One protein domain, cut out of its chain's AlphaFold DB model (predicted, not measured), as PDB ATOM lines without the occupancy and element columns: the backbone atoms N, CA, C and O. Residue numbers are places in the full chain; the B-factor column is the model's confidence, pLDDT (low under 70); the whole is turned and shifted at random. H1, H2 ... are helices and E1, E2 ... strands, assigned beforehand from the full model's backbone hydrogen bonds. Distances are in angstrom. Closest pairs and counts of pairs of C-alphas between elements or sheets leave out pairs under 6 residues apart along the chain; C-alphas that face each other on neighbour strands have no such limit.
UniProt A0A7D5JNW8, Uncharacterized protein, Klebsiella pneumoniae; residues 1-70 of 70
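Overview. This is residues 1 to 70 of the 70 residues of an uncharacterized protein of Klebsiella pneumoniae (UniProt A0A7D5JNW8). Picture one strongly twisted sheet of five strands, with two helices, H1 and H2, packed over one face and no named helix over the other. The helices are about perpendicular to each other: H2 covers E5, E4 and E3, while H1 sits over E5, towards the E1 edge. The printed part has 70 residues with two named helices and five named strands, in the order H1 E1 H2 E2 E3 E4 E5, and its class is mixed, helices and strands. The sheet runs E1, E5, E4, E3, E2, all antiparallel. The whole is compact, with a radius of gyration of the C-alphas of 11.1 A, and spans 31 by 25 by 20 A.

Arrangement. Begin at H1, residues 2 to 10, and go on to edge strand E1, residues 16 to 19, then H2, residues 21 to 30. Next come the strands E2, residues 33 to 36, E3, residues 44 to 49, E4, residues 54 to 59, and E5, residues 64 to 69; these four form a meander, each strand the antiparallel neighbour of the one before, and three hairpins. Look between E1 and E5 for N 17 and O 66, 2.9 A apart and within hydrogen-bond range. Likewise find N 67 and O 56 at 2.8 A between E5 and E4, N 57 and O 46 at 2.7 A between E4 and E3, and N 36 and O 45 at 2.8 A between E3 and E2. H1 and H2 are on the same face of the sheet, making two layers, helices on one face of a sheet. H1 lies over E5 at a height over the sheet of 9.4 A, slantwise to the strands at 36 degrees to E5 on the local plane; its closest C-alphas to E5 are Leu 8 and Ala 66, 7.6 A apart. H2 has a height over the sheet of 9.0 A and runs only just along the strands, at 29 degrees to E5 on the local plane; the closest C-alphas of the two are Val 24 and Ser 64, 7.2 A apart. The helices are close but not clearly touching, their closest C-alphas being Ile 4 and Gly 23 at 6.8 A. In H1 and H2 every O i to N i+4 pair is within hydrogen-bond range.

Along the chain. Find C-alpha 2 at (57.202, 47.262, 24.884); from there H1 runs 12.6 A to C-alpha 10. E1 covers 9.5 A. H2 starts at C-alpha 21, (47.470, 51.548, 13.419), and covers 14.1 A. E2 is 9.6 A long, E3 17.0 A, E4 16.5 A and E5 15.6 A, ending at C-alpha 69, (46.841, 30.910, 17.652).

Size, cuts and confidence. The two C-alphas farthest apart are those of Lys 2 and Glu 39, 32.6 A. The printed part has no cut. No link is long; that from E2 to E3 is short, and the others are tight. The mean pLDDT of the printed part is 92.1, and no printed residue is under 70.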
ATOM      1  N   MET A   1      57.478  49.010  20.520       77.81
ATOM      2  CA  MET A   1      57.248  47.616  20.986       77.81
ATOM      3  C   MET A   1      56.726  47.360  22.417       77.81
ATOM      4  O   MET A   1      55.703  46.695  22.548       77.81
ATOM      5  N   LYS A   2      57.391  47.810  23.505       75.50
ATOM      6  CA  LYS A   2      57.202  47.262  24.884       75.50
ATOM      7  C   LYS A   2      55.743  47.093  25.362       75.50
ATOM      8  O   LYS A   2      55.401  46.036  25.891       75.50
ATOM      9  N   ASN A   3      54.881  48.094  25.151       82.44
ATOM     10  CA  ASN A   3      53.480  48.048  25.598       82.44
ATOM     11  C   ASN A   3      52.637  47.010  24.842       82.44
ATOM     12  O   ASN A   3      51.791  46.351  25.441       82.44
ATOM     13  N   ILE A   4      52.870  46.844  23.541       89.62
ATOM     14  CA  ILE A   4      52.142  45.882  22.702       89.62
ATOM     15  C   ILE A   4      52.613  44.469  23.021       89.62
ATOM     16  O   ILE A   4      51.788  43.587  23.233       89.62
ATOM     17  N   THR A   5      53.928  44.273  23.168       90.50
ATOM     18  CA  THR A   5      54.501  42.981  23.558       90.50
ATOM     19  C   THR A   5      53.885  42.462  24.848       90.50
ATOM     20  O   THR A   5      53.477  41.307  24.894       90.50
ATOM     21  N   SER A   6      53.776  43.301  25.885       91.38
ATOM     22  CA  SER A   6      53.175  42.891  27.158       91.38
ATOM     23  C   SER A   6      51.741  42.386  26.969       91.38
ATOM     24  O   SER A   6      51.432  41.282  27.416       91.38
ATOM     25  N   LYS A   7      50.908  43.130  26.229       93.19
ATOM     26  CA  LYS A   7      49.512  42.757  25.956       93.19
ATOM     27  C   LYS A   7      49.402  41.472  25.137       93.19
ATOM     28  O   LYS A   7      48.676  40.571  25.537       93.19
ATOM     29  N   LEU A   8      50.172  41.346  24.056       94.00
ATOM     30  CA  LEU A   8      50.191  40.140  23.222       94.00
ATOM     31  C   LEU A   8      50.637  38.912  24.016       94.00
ATOM     32  O   LEU A   8      50.016  37.856  23.953       94.00
ATOM     33  N   THR A   9      51.679  39.051  24.837       92.38
ATOM     34  CA  THR A   9      52.172  37.936  25.651       92.38
ATOM     35  C   THR A   9      51.205  37.524  26.757       92.38
ATOM     36  O   THR A   9      51.303  36.389  27.219       92.38
ATOM     37  N   ALA A  10      50.266  38.386  27.152       93.94
ATOM     38  CA  ALA A  10      49.202  38.055  28.096       93.94
ATOM     39  C   ALA A  10      47.994  37.370  27.430       93.94
ATOM     40  O   ALA A  10      47.170  36.799  28.137       93.94
ATOM     41  N   LEU A  11      47.883  37.389  26.095       94.25
ATOM     42  CA  LEU A  11      46.798  36.697  25.396       94.25
ATOM     43  C   LEU A  11      46.912  35.186  25.564       94.25
ATOM     44  O   LEU A  11      48.011  34.627  25.590       94.25
ATOM     45  N   GLU A  12      45.759  34.528  25.614       93.88
ATOM     46  CA  GLU A  12      45.590  33.074  25.605       93.88
ATOM     47  C   GLU A  12      44.998  32.633  24.265       93.88
ATOM     48  O   GLU A  12      44.486  33.462  23.513       93.88
ATOM     49  N   VAL A  13      45.141  31.350  23.926       92.94
ATOM     50  CA  VAL A  13      44.614  30.816  22.661       92.94
ATOM     51  C   VAL A  13      43.100  31.023  22.627       92.94
ATOM     52  O   VAL A  13      42.413  30.723  23.599       92.94
ATOM     53  N   GLY A  14      42.595  31.562  21.516       89.56
ATOM     54  CA  GLY A  14      41.183  31.931  21.368       89.56
ATOM     55  C   GLY A  14      40.846  33.360  21.814       89.56
ATOM     56  O   GLY A  14      39.736  33.820  21.557       89.56
ATOM     57  N   HIS A  15      41.787  34.096  22.418       94.44
ATOM     58  CA  HIS A  15      41.627  35.529  22.675       94.44
ATOM     59  C   HIS A  15      42.137  36.384  21.511       94.44
ATOM     60  O   HIS A  15      43.106  36.048  20.823       94.44
ATOM     61  N   ALA A  16      41.500  37.544  21.354       93.88
ATOM     62  CA  ALA A  16      41.879  38.578  20.405       93.88
ATOM     63  C   ALA A  16      42.113  39.909  21.127       93.88
ATOM     64  O   ALA A  16      41.512  40.191  22.167       93.88
ATOM     65  N   TYR A  17      42.977  40.742  20.557       95.19
ATOM     66  CA  TYR A  17      43.275  42.073  21.067       95.19
ATOM     67  C   TYR A  17      43.202  43.098  19.942       95.19
ATOM     68  O   TYR A  17      43.854  42.935  18.912       95.19
ATOM     69  N   ALA A  18      42.423  44.162  20.155       95.06
ATOM     70  CA  ALA A  18      42.339  45.282  19.227       95.06
ATOM     71  C   ALA A  18      43.637  46.097  19.252       95.06
ATOM     72  O   ALA A  18      44.124  46.501  20.314       95.06
ATOM     73  N   ILE A  19      44.187  46.352  18.070       92.94
ATOM     74  CA  ILE A  19      45.458  47.046  17.884       92.94
ATOM     75  C   ILE A  19      45.207  48.296  17.042       92.94
ATOM     76  O   ILE A  19      44.565  48.240  15.999       92.94
ATOM     77  N   GLY A  20      45.713  49.438  17.511       91.38
ATOM     78  CA  GLY A  20      45.709  50.675  16.730       91.38
ATOM     79  C   GLY A  20      46.764  50.654  15.623       91.38
ATOM     80  O   GLY A  20      47.736  49.907  15.713       91.38
ATOM     81  N   LEU A  21      46.610  51.514  14.614       87.94
ATOM     82  CA  LEU A  21      47.470  51.548  13.419       87.94
ATOM     83  C   LEU A  21      48.972  51.626  13.742       87.94
ATOM     84  O   LEU A  21      49.753  50.867  13.173       87.94
ATOM     85  N   ASP A  22      49.374  52.443  14.719       90.75
ATOM     86  CA  ASP A  22      50.781  52.527  15.143       90.75
ATOM     87  C   ASP A  22      51.314  51.182  15.649       90.75
ATOM     88  O   ASP A  22      52.476  50.832  15.438       90.75
ATOM     89  N   GLY A  23      50.465  50.400  16.317       92.06
ATOM     90  CA  GLY A  23      50.836  49.085  16.818       92.06
ATOM     91  C   GLY A  23      50.938  48.027  15.728       92.06
ATOM     92  O   GLY A  23      51.823  47.181  15.808       92.06
ATOM     93  N   VAL A  24      50.090  48.115  14.702       93.06
ATOM     94  CA  VAL A  24      50.190  47.300  13.482       93.06
ATOM     95  C   VAL A  24      51.513  47.583  12.788       93.06
ATOM     96  O   VAL A  24      52.284  46.655  12.562       93.06
ATOM     97  N   ALA A  25      51.805  48.862  12.526       92.88
ATOM     98  CA  ALA A  25      53.048  49.280  11.891       92.88
ATOM     99  C   ALA A  25      54.259  48.771  12.680       92.88
ATOM    100  O   ALA A  25      55.127  48.125  12.112       92.88
ATOM    101  N   THR A  26      54.253  48.963  14.004       93.62
ATOM    102  CA  THR A  26      55.313  48.463  14.891       93.62
ATOM    103  C   THR A  26      55.529  46.951  14.725       93.62
ATOM    104  O   THR A  26      56.667  46.527  14.556       93.62
ATOM    105  N   ILE A  27      54.464  46.136  14.758       94.31
ATOM    106  CA  ILE A  27      54.559  44.672  14.605       94.31
ATOM    107  C   ILE A  27      55.177  44.307  13.255       94.31
ATOM    108  O   ILE A  27      56.147  43.561  13.228       94.31
ATOM    109  N   LEU A  28      54.653  44.869  12.164       93.69
ATOM    110  CA  LEU A  28      55.107  44.555  10.807       93.69
ATOM    111  C   LEU A  28      56.536  45.047  10.526       93.69
ATOM    112  O   LEU A  28      57.210  44.493   9.666       93.69
ATOM    113  N   THR A  29      57.012  46.079  11.232       94.25
ATOM    114  CA  THR A  29      58.390  46.578  11.083       94.25
ATOM    115  C   THR A  29      59.403  45.879  11.981       94.25
ATOM    116  O   THR A  29      60.570  45.781  11.613       94.25
ATOM    117  N   GLU A  30      58.995  45.472  13.186       94.00
ATOM    118  CA  GLU A  30      59.919  44.959  14.205       94.00
ATOM    119  C   GLU A  30      59.946  43.425  14.281       94.00
ATOM    120  O   GLU A  30      60.898  42.873  14.835       94.00
ATOM    121  N   LEU A  31      58.923  42.731  13.772       94.06
ATOM    122  CA  LEU A  31      58.822  41.272  13.813       94.06
ATOM    123  C   LEU A  31      58.859  40.687  12.406       94.06
ATOM    124  O   LEU A  31      58.286  41.238  11.467       94.06
ATOM    125  N   GLU A  32      59.505  39.530  12.289       94.12
ATOM    126  CA  GLU A  32      59.414  38.710  11.089       94.12
ATOM    127  C   GLU A  32      57.966  38.237  10.949       94.12
ATOM    128  O   GLU A  32      57.425  37.554  11.826       94.12
ATOM    129  N   SER A  33      57.317  38.710   9.889       94.94
ATOM    130  CA  SER A  33      55.913  38.451   9.619       94.94
ATOM    131  C   SER A  33      55.737  37.960   8.194       94.94
ATOM    132  O   SER A  33      56.375  38.453   7.264       94.94
ATOM    133  N   GLU A  34      54.861  36.979   8.040       96.31
ATOM    134  CA  GLU A  34      54.514  36.390   6.755       96.31
ATOM    135  C   GLU A  34      53.080  36.767   6.413       96.31
ATOM    136  O   GLU A  34      52.178  36.605   7.235       96.31
ATOM    137  N   GLU A  35      52.858  37.291   5.211       95.56
ATOM    138  CA  GLU A  35      51.513  37.571   4.718       95.56
ATOM    139  C   GLU A  35      50.842  36.274   4.256       95.56
ATOM    140  O   GLU A  35      51.399  35.513   3.463       95.56
ATOM    141  N   LEU A  36      49.627  36.030   4.742       94.00
ATOM    142  CA  LEU A  36      48.802  34.915   4.310       94.00
ATOM    143  C   LEU A  36      47.898  35.352   3.154       94.00
ATOM    144  O   LEU A  36      47.181  36.349   3.285       94.00
ATOM    145  N   PRO A  37      47.856  34.589   2.046       90.94
ATOM    146  CA  PRO A  37      46.945  34.884   0.954       90.94
ATOM    147  C   PRO A  37      45.499  34.679   1.419       90.94
ATOM    148  O   PRO A  37      45.112  33.581   1.825       90.94
ATOM    149  N   VAL A  38      44.695  35.739   1.344       89.56
ATOM    150  CA  VAL A  38      43.263  35.707   1.659       89.56
ATOM    151  C   VAL A  38      42.459  36.343   0.531       89.56
ATOM    152  O   VAL A  38      42.795  37.412   0.031       89.56
ATOM    153  N   GLU A  39      41.363  35.697   0.138       86.88
ATOM    154  CA  GLU A  39      40.420  36.241  -0.845       86.88
ATOM    155  C   GLU A  39      39.329  37.048  -0.131       86.88
ATOM    156  O   GLU A  39      38.160  36.666  -0.080       86.88
ATOM    157  N   MET A  40      39.727  38.164   0.479       84.69
ATOM    158  CA  MET A  40      38.810  39.105   1.117       84.69
ATOM    159  C   MET A  40      39.164  40.534   0.721       84.69
ATOM    160  O   MET A  40      40.322  40.940   0.761       84.69
ATOM    161  N   VAL A  41      38.145  41.304   0.339       86.06
ATOM    162  CA  VAL A  41      38.307  42.722   0.002       86.06
ATOM    163  C   VAL A  41      38.746  43.483   1.255       86.06
ATOM    164  O   VAL A  41      38.224  43.243   2.346       86.06
ATOM    165  N   ASP A  42      39.733  44.365   1.095       87.25
ATOM    166  CA  ASP A  42      40.273  45.245   2.141       87.25
ATOM    167  C   ASP A  42      40.763  44.527   3.411       87.25
ATOM    168  O   ASP A  42      40.840  45.129   4.484       87.25
ATOM    169  N   THR A  43      41.115  43.241   3.301       92.00
ATOM    170  CA  THR A  43      41.646  42.459   4.417       92.00
ATOM    171  C   THR A  43      43.034  41.927   4.108       92.00
ATOM    172  O   THR A  43      43.228  41.233   3.118       92.00
ATOM    173  N   THR A  44      43.984  42.203   4.995       94.56
ATOM    174  CA  THR A  44      45.304  41.570   4.994       94.56
ATOM    175  C   THR A  44      45.496  40.780   6.274       94.56
ATOM    176  O   THR A  44      45.026  41.166   7.352       94.56
ATOM    177  N   VAL A  45      46.157  39.636   6.150       96.12
ATOM    178  CA  VAL A  45      46.407  38.735   7.269       96.12
ATOM    179  C   VAL A  45      47.888  38.424   7.313       96.12
ATOM    180  O   VAL A  45      48.465  38.049   6.302       96.12
ATOM    181  N   PHE A  46      48.491  38.556   8.489       96.75
ATOM    182  CA  PHE A  46      49.894  38.237   8.711       96.75
ATOM    183  C   PHE A  46      50.039  37.259   9.864       96.75
ATOM    184  O   PHE A  46      49.319  37.361  10.860       96.75
ATOM    185  N   THR A  47      50.997  36.350   9.779       97.00
ATOM    186  CA  THR A  47      51.432  35.520  10.903       97.00
ATOM    187  C   THR A  47      52.785  35.975  11.401       97.00
ATOM    188  O   THR A  47      53.640  36.361  10.612       97.00
ATOM    189  N   PHE A  48      52.977  35.950  12.715       95.88
ATOM    190  CA  PHE A  48      54.258  36.276  13.334       95.88
ATOM    191  C   PHE A  48      54.417  35.551  14.671       95.88
ATOM    192  O   PHE A  48      53.434  35.192  15.333       95.88
ATOM    193  N   GLU A  49      55.665  35.383  15.097       95.44
ATOM    194  CA  GLU A  49      56.004  34.815  16.397       95.44
ATOM    195  C   GLU A  49      56.451  35.887  17.395       95.44
ATOM    196  O   GLU A  49      57.179  36.826  17.077       95.44
ATOM    197  N   LEU A  50      56.042  35.730  18.656       94.38
ATOM    198  CA  LEU A  50      56.514  36.576  19.747       94.38
ATOM    199  C   LEU A  50      56.588  35.792  21.058       94.38
ATOM    200  O   LEU A  50      55.570  35.396  21.622       94.38
ATOM    201  N   LYS A  51      57.806  35.633  21.594       92.50
ATOM    202  CA  LYS A  51      58.092  34.853  22.817       92.50
ATOM    203  C   LYS A  51      57.506  33.430  22.770       92.50
ATOM    204  O   LYS A  51      56.811  33.026  23.704       92.50
ATOM    205  N   ASN A  52      57.795  32.688  21.699       90.56
ATOM    206  CA  ASN A  52      57.344  31.304  21.477       90.56
ATOM    207  C   ASN A  52      55.812  31.157  21.443       90.56
ATOM    208  O   ASN A  52      55.254  30.165  21.914       90.56
ATOM    209  N   LYS A  53      55.115  32.188  20.961       94.00
ATOM    210  CA  LYS A  53      53.669  32.178  20.732       94.00
ATOM    211  C   LYS A  53      53.413  32.637  19.306       94.00
ATOM    212  O   LYS A  53      53.998  33.640  18.893       94.00
ATOM    213  N   HIS A  54      52.513  31.946  18.621       95.81
ATOM    214  CA  HIS A  54      52.055  32.315  17.291       95.81
ATOM    215  C   HIS A  54      50.878  33.277  17.377       95.81
ATOM    216  O   HIS A  54      49.984  33.143  18.225       95.81
ATOM    217  N   PHE A  55      50.895  34.262  16.490       97.06
ATOM    218  CA  PHE A  55      49.823  35.225  16.351       97.06
ATOM    219  C   PHE A  55      49.428  35.369  14.891       97.06
ATOM    220  O   PHE A  55      50.274  35.356  13.999       97.06
ATOM    221  N   THR A  56      48.139  35.597  14.681       96.88
ATOM    222  CA  THR A  56      47.586  36.066  13.414       96.88
ATOM    223  C   THR A  56      47.134  37.510  13.590       96.88
ATOM    224  O   THR A  56      46.260  37.801  14.409       96.88
ATOM    225  N   LEU A  57      47.739  38.423  12.840       96.69
ATOM    226  CA  LEU A  57      47.309  39.808  12.701       96.69
ATOM    227  C   LEU A  57      46.322  39.901  11.546       96.69
ATOM    228  O   LEU A  57      46.670  39.589  10.417       96.69
ATOM    229  N   ILE A  58      45.111  40.361  11.823       95.44
ATOM    230  CA  ILE A  58      44.064  40.573  10.828       95.44
ATOM    231  C   ILE A  58      43.834  42.075  10.741       95.44
ATOM    232  O   ILE A  58      43.488  42.700  11.744       95.44
ATOM    233  N   ASN A  59      44.017  42.658   9.564       93.75
ATOM    234  CA  ASN A  59      43.734  44.058   9.292       93.75
ATOM    235  C   ASN A  59      42.615  44.142   8.254       93.75
ATOM    236  O   ASN A  59      42.746  43.548   7.199       93.75
ATOM    237  N   THR A  60      41.533  44.859   8.554       89.06
ATOM    238  CA  THR A  60      40.293  44.884   7.741       89.06
ATOM    239  C   THR A  60      39.976  46.270   7.166       89.06
ATOM    240  O   THR A  60      38.821  46.587   6.884       89.06
ATOM    241  N   GLY A  61      40.966  47.171   7.123       82.06
ATOM    242  CA  GLY A  61      40.800  48.581   6.733       82.06
ATOM    243  C   GLY A  61      40.051  49.439   7.768       82.06
ATOM    244  O   GLY A  61      40.364  50.611   7.955       82.06
ATOM    245  N   CYS A  62      39.120  48.838   8.510       82.94
ATOM    246  CA  CYS A  62      38.335  49.459   9.579       82.94
ATOM    247  C   CYS A  62      38.999  49.320  10.960       82.94
ATOM    248  O   CYS A  62      38.571  49.941  11.934       82.94
ATOM    249  N   GLY A  63      40.022  48.471  11.061       89.19
ATOM    250  CA  GLY A  63      40.723  48.173  12.301       89.19
ATOM    251  C   GLY A  63      41.563  46.908  12.196       89.19
ATOM    252  O   GLY A  63      41.538  46.198  11.184       89.19
ATOM    253  N   SER A  64      42.307  46.628  13.263       94.38
ATOM    254  CA  SER A  64      43.217  45.489  13.301       94.38
ATOM    255  C   SER A  64      43.139  44.726  14.615       94.38
ATOM    256  O   SER A  64      42.940  45.297  15.691       94.38
ATOM    257  N   LEU A  65      43.304  43.411  14.517       95.75
ATOM    258  CA  LEU A  65      43.210  42.468  15.622       95.75
ATOM    259  C   LEU A  65      44.410  41.532  15.579       95.75
ATOM    260  O   LEU A  65      44.686  40.950  14.537       95.75
ATOM    261  N   ALA A  66      45.086  41.341  16.709       95.94
ATOM    262  CA  ALA A  66      45.972  40.194  16.872       95.94
ATOM    263  C   ALA A  66      45.240  39.095  17.629       95.94
ATOM    264  O   ALA A  66      44.702  39.326  18.717       95.94
ATOM    265  N   VAL A  67      45.258  37.901  17.058       96.31
ATOM    266  CA  VAL A  67      44.670  36.690  17.619       96.31
ATOM    267  C   VAL A  67      45.802  35.755  17.995       96.31
ATOM    268  O   VAL A  67      46.692  35.517  17.181       96.31
ATOM    269  N   ARG A  68      45.793  35.228  19.223       95.38
ATOM    270  CA  ARG A  68      46.754  34.190  19.605       95.38
ATOM    271  C   ARG A  68      46.274  32.842  19.082       95.38
ATOM    272  O   ARG A  68      45.196  32.377  19.462       95.38
ATOM    273  N   THR A  69      47.098  32.219  18.254       90.31
ATOM    274  CA  THR A  69      46.841  30.910  17.652       90.31
ATOM    275  C   THR A  69      47.759  29.848  18.263       90.31
ATOM    276  O   THR A  69      48.569  30.151  19.147       90.31
ATOM    277  N   ILE A  70      47.544  28.589  17.871       84.12
ATOM    278  CA  ILE A  70      48.396  27.450  18.247       84.12
ATOM    279  C   ILE A  70      49.736  27.590  17.525       84.12
ATOM    280  O   ILE A  70      49.690  27.929  16.324       84.12
TER     281      ILE A  70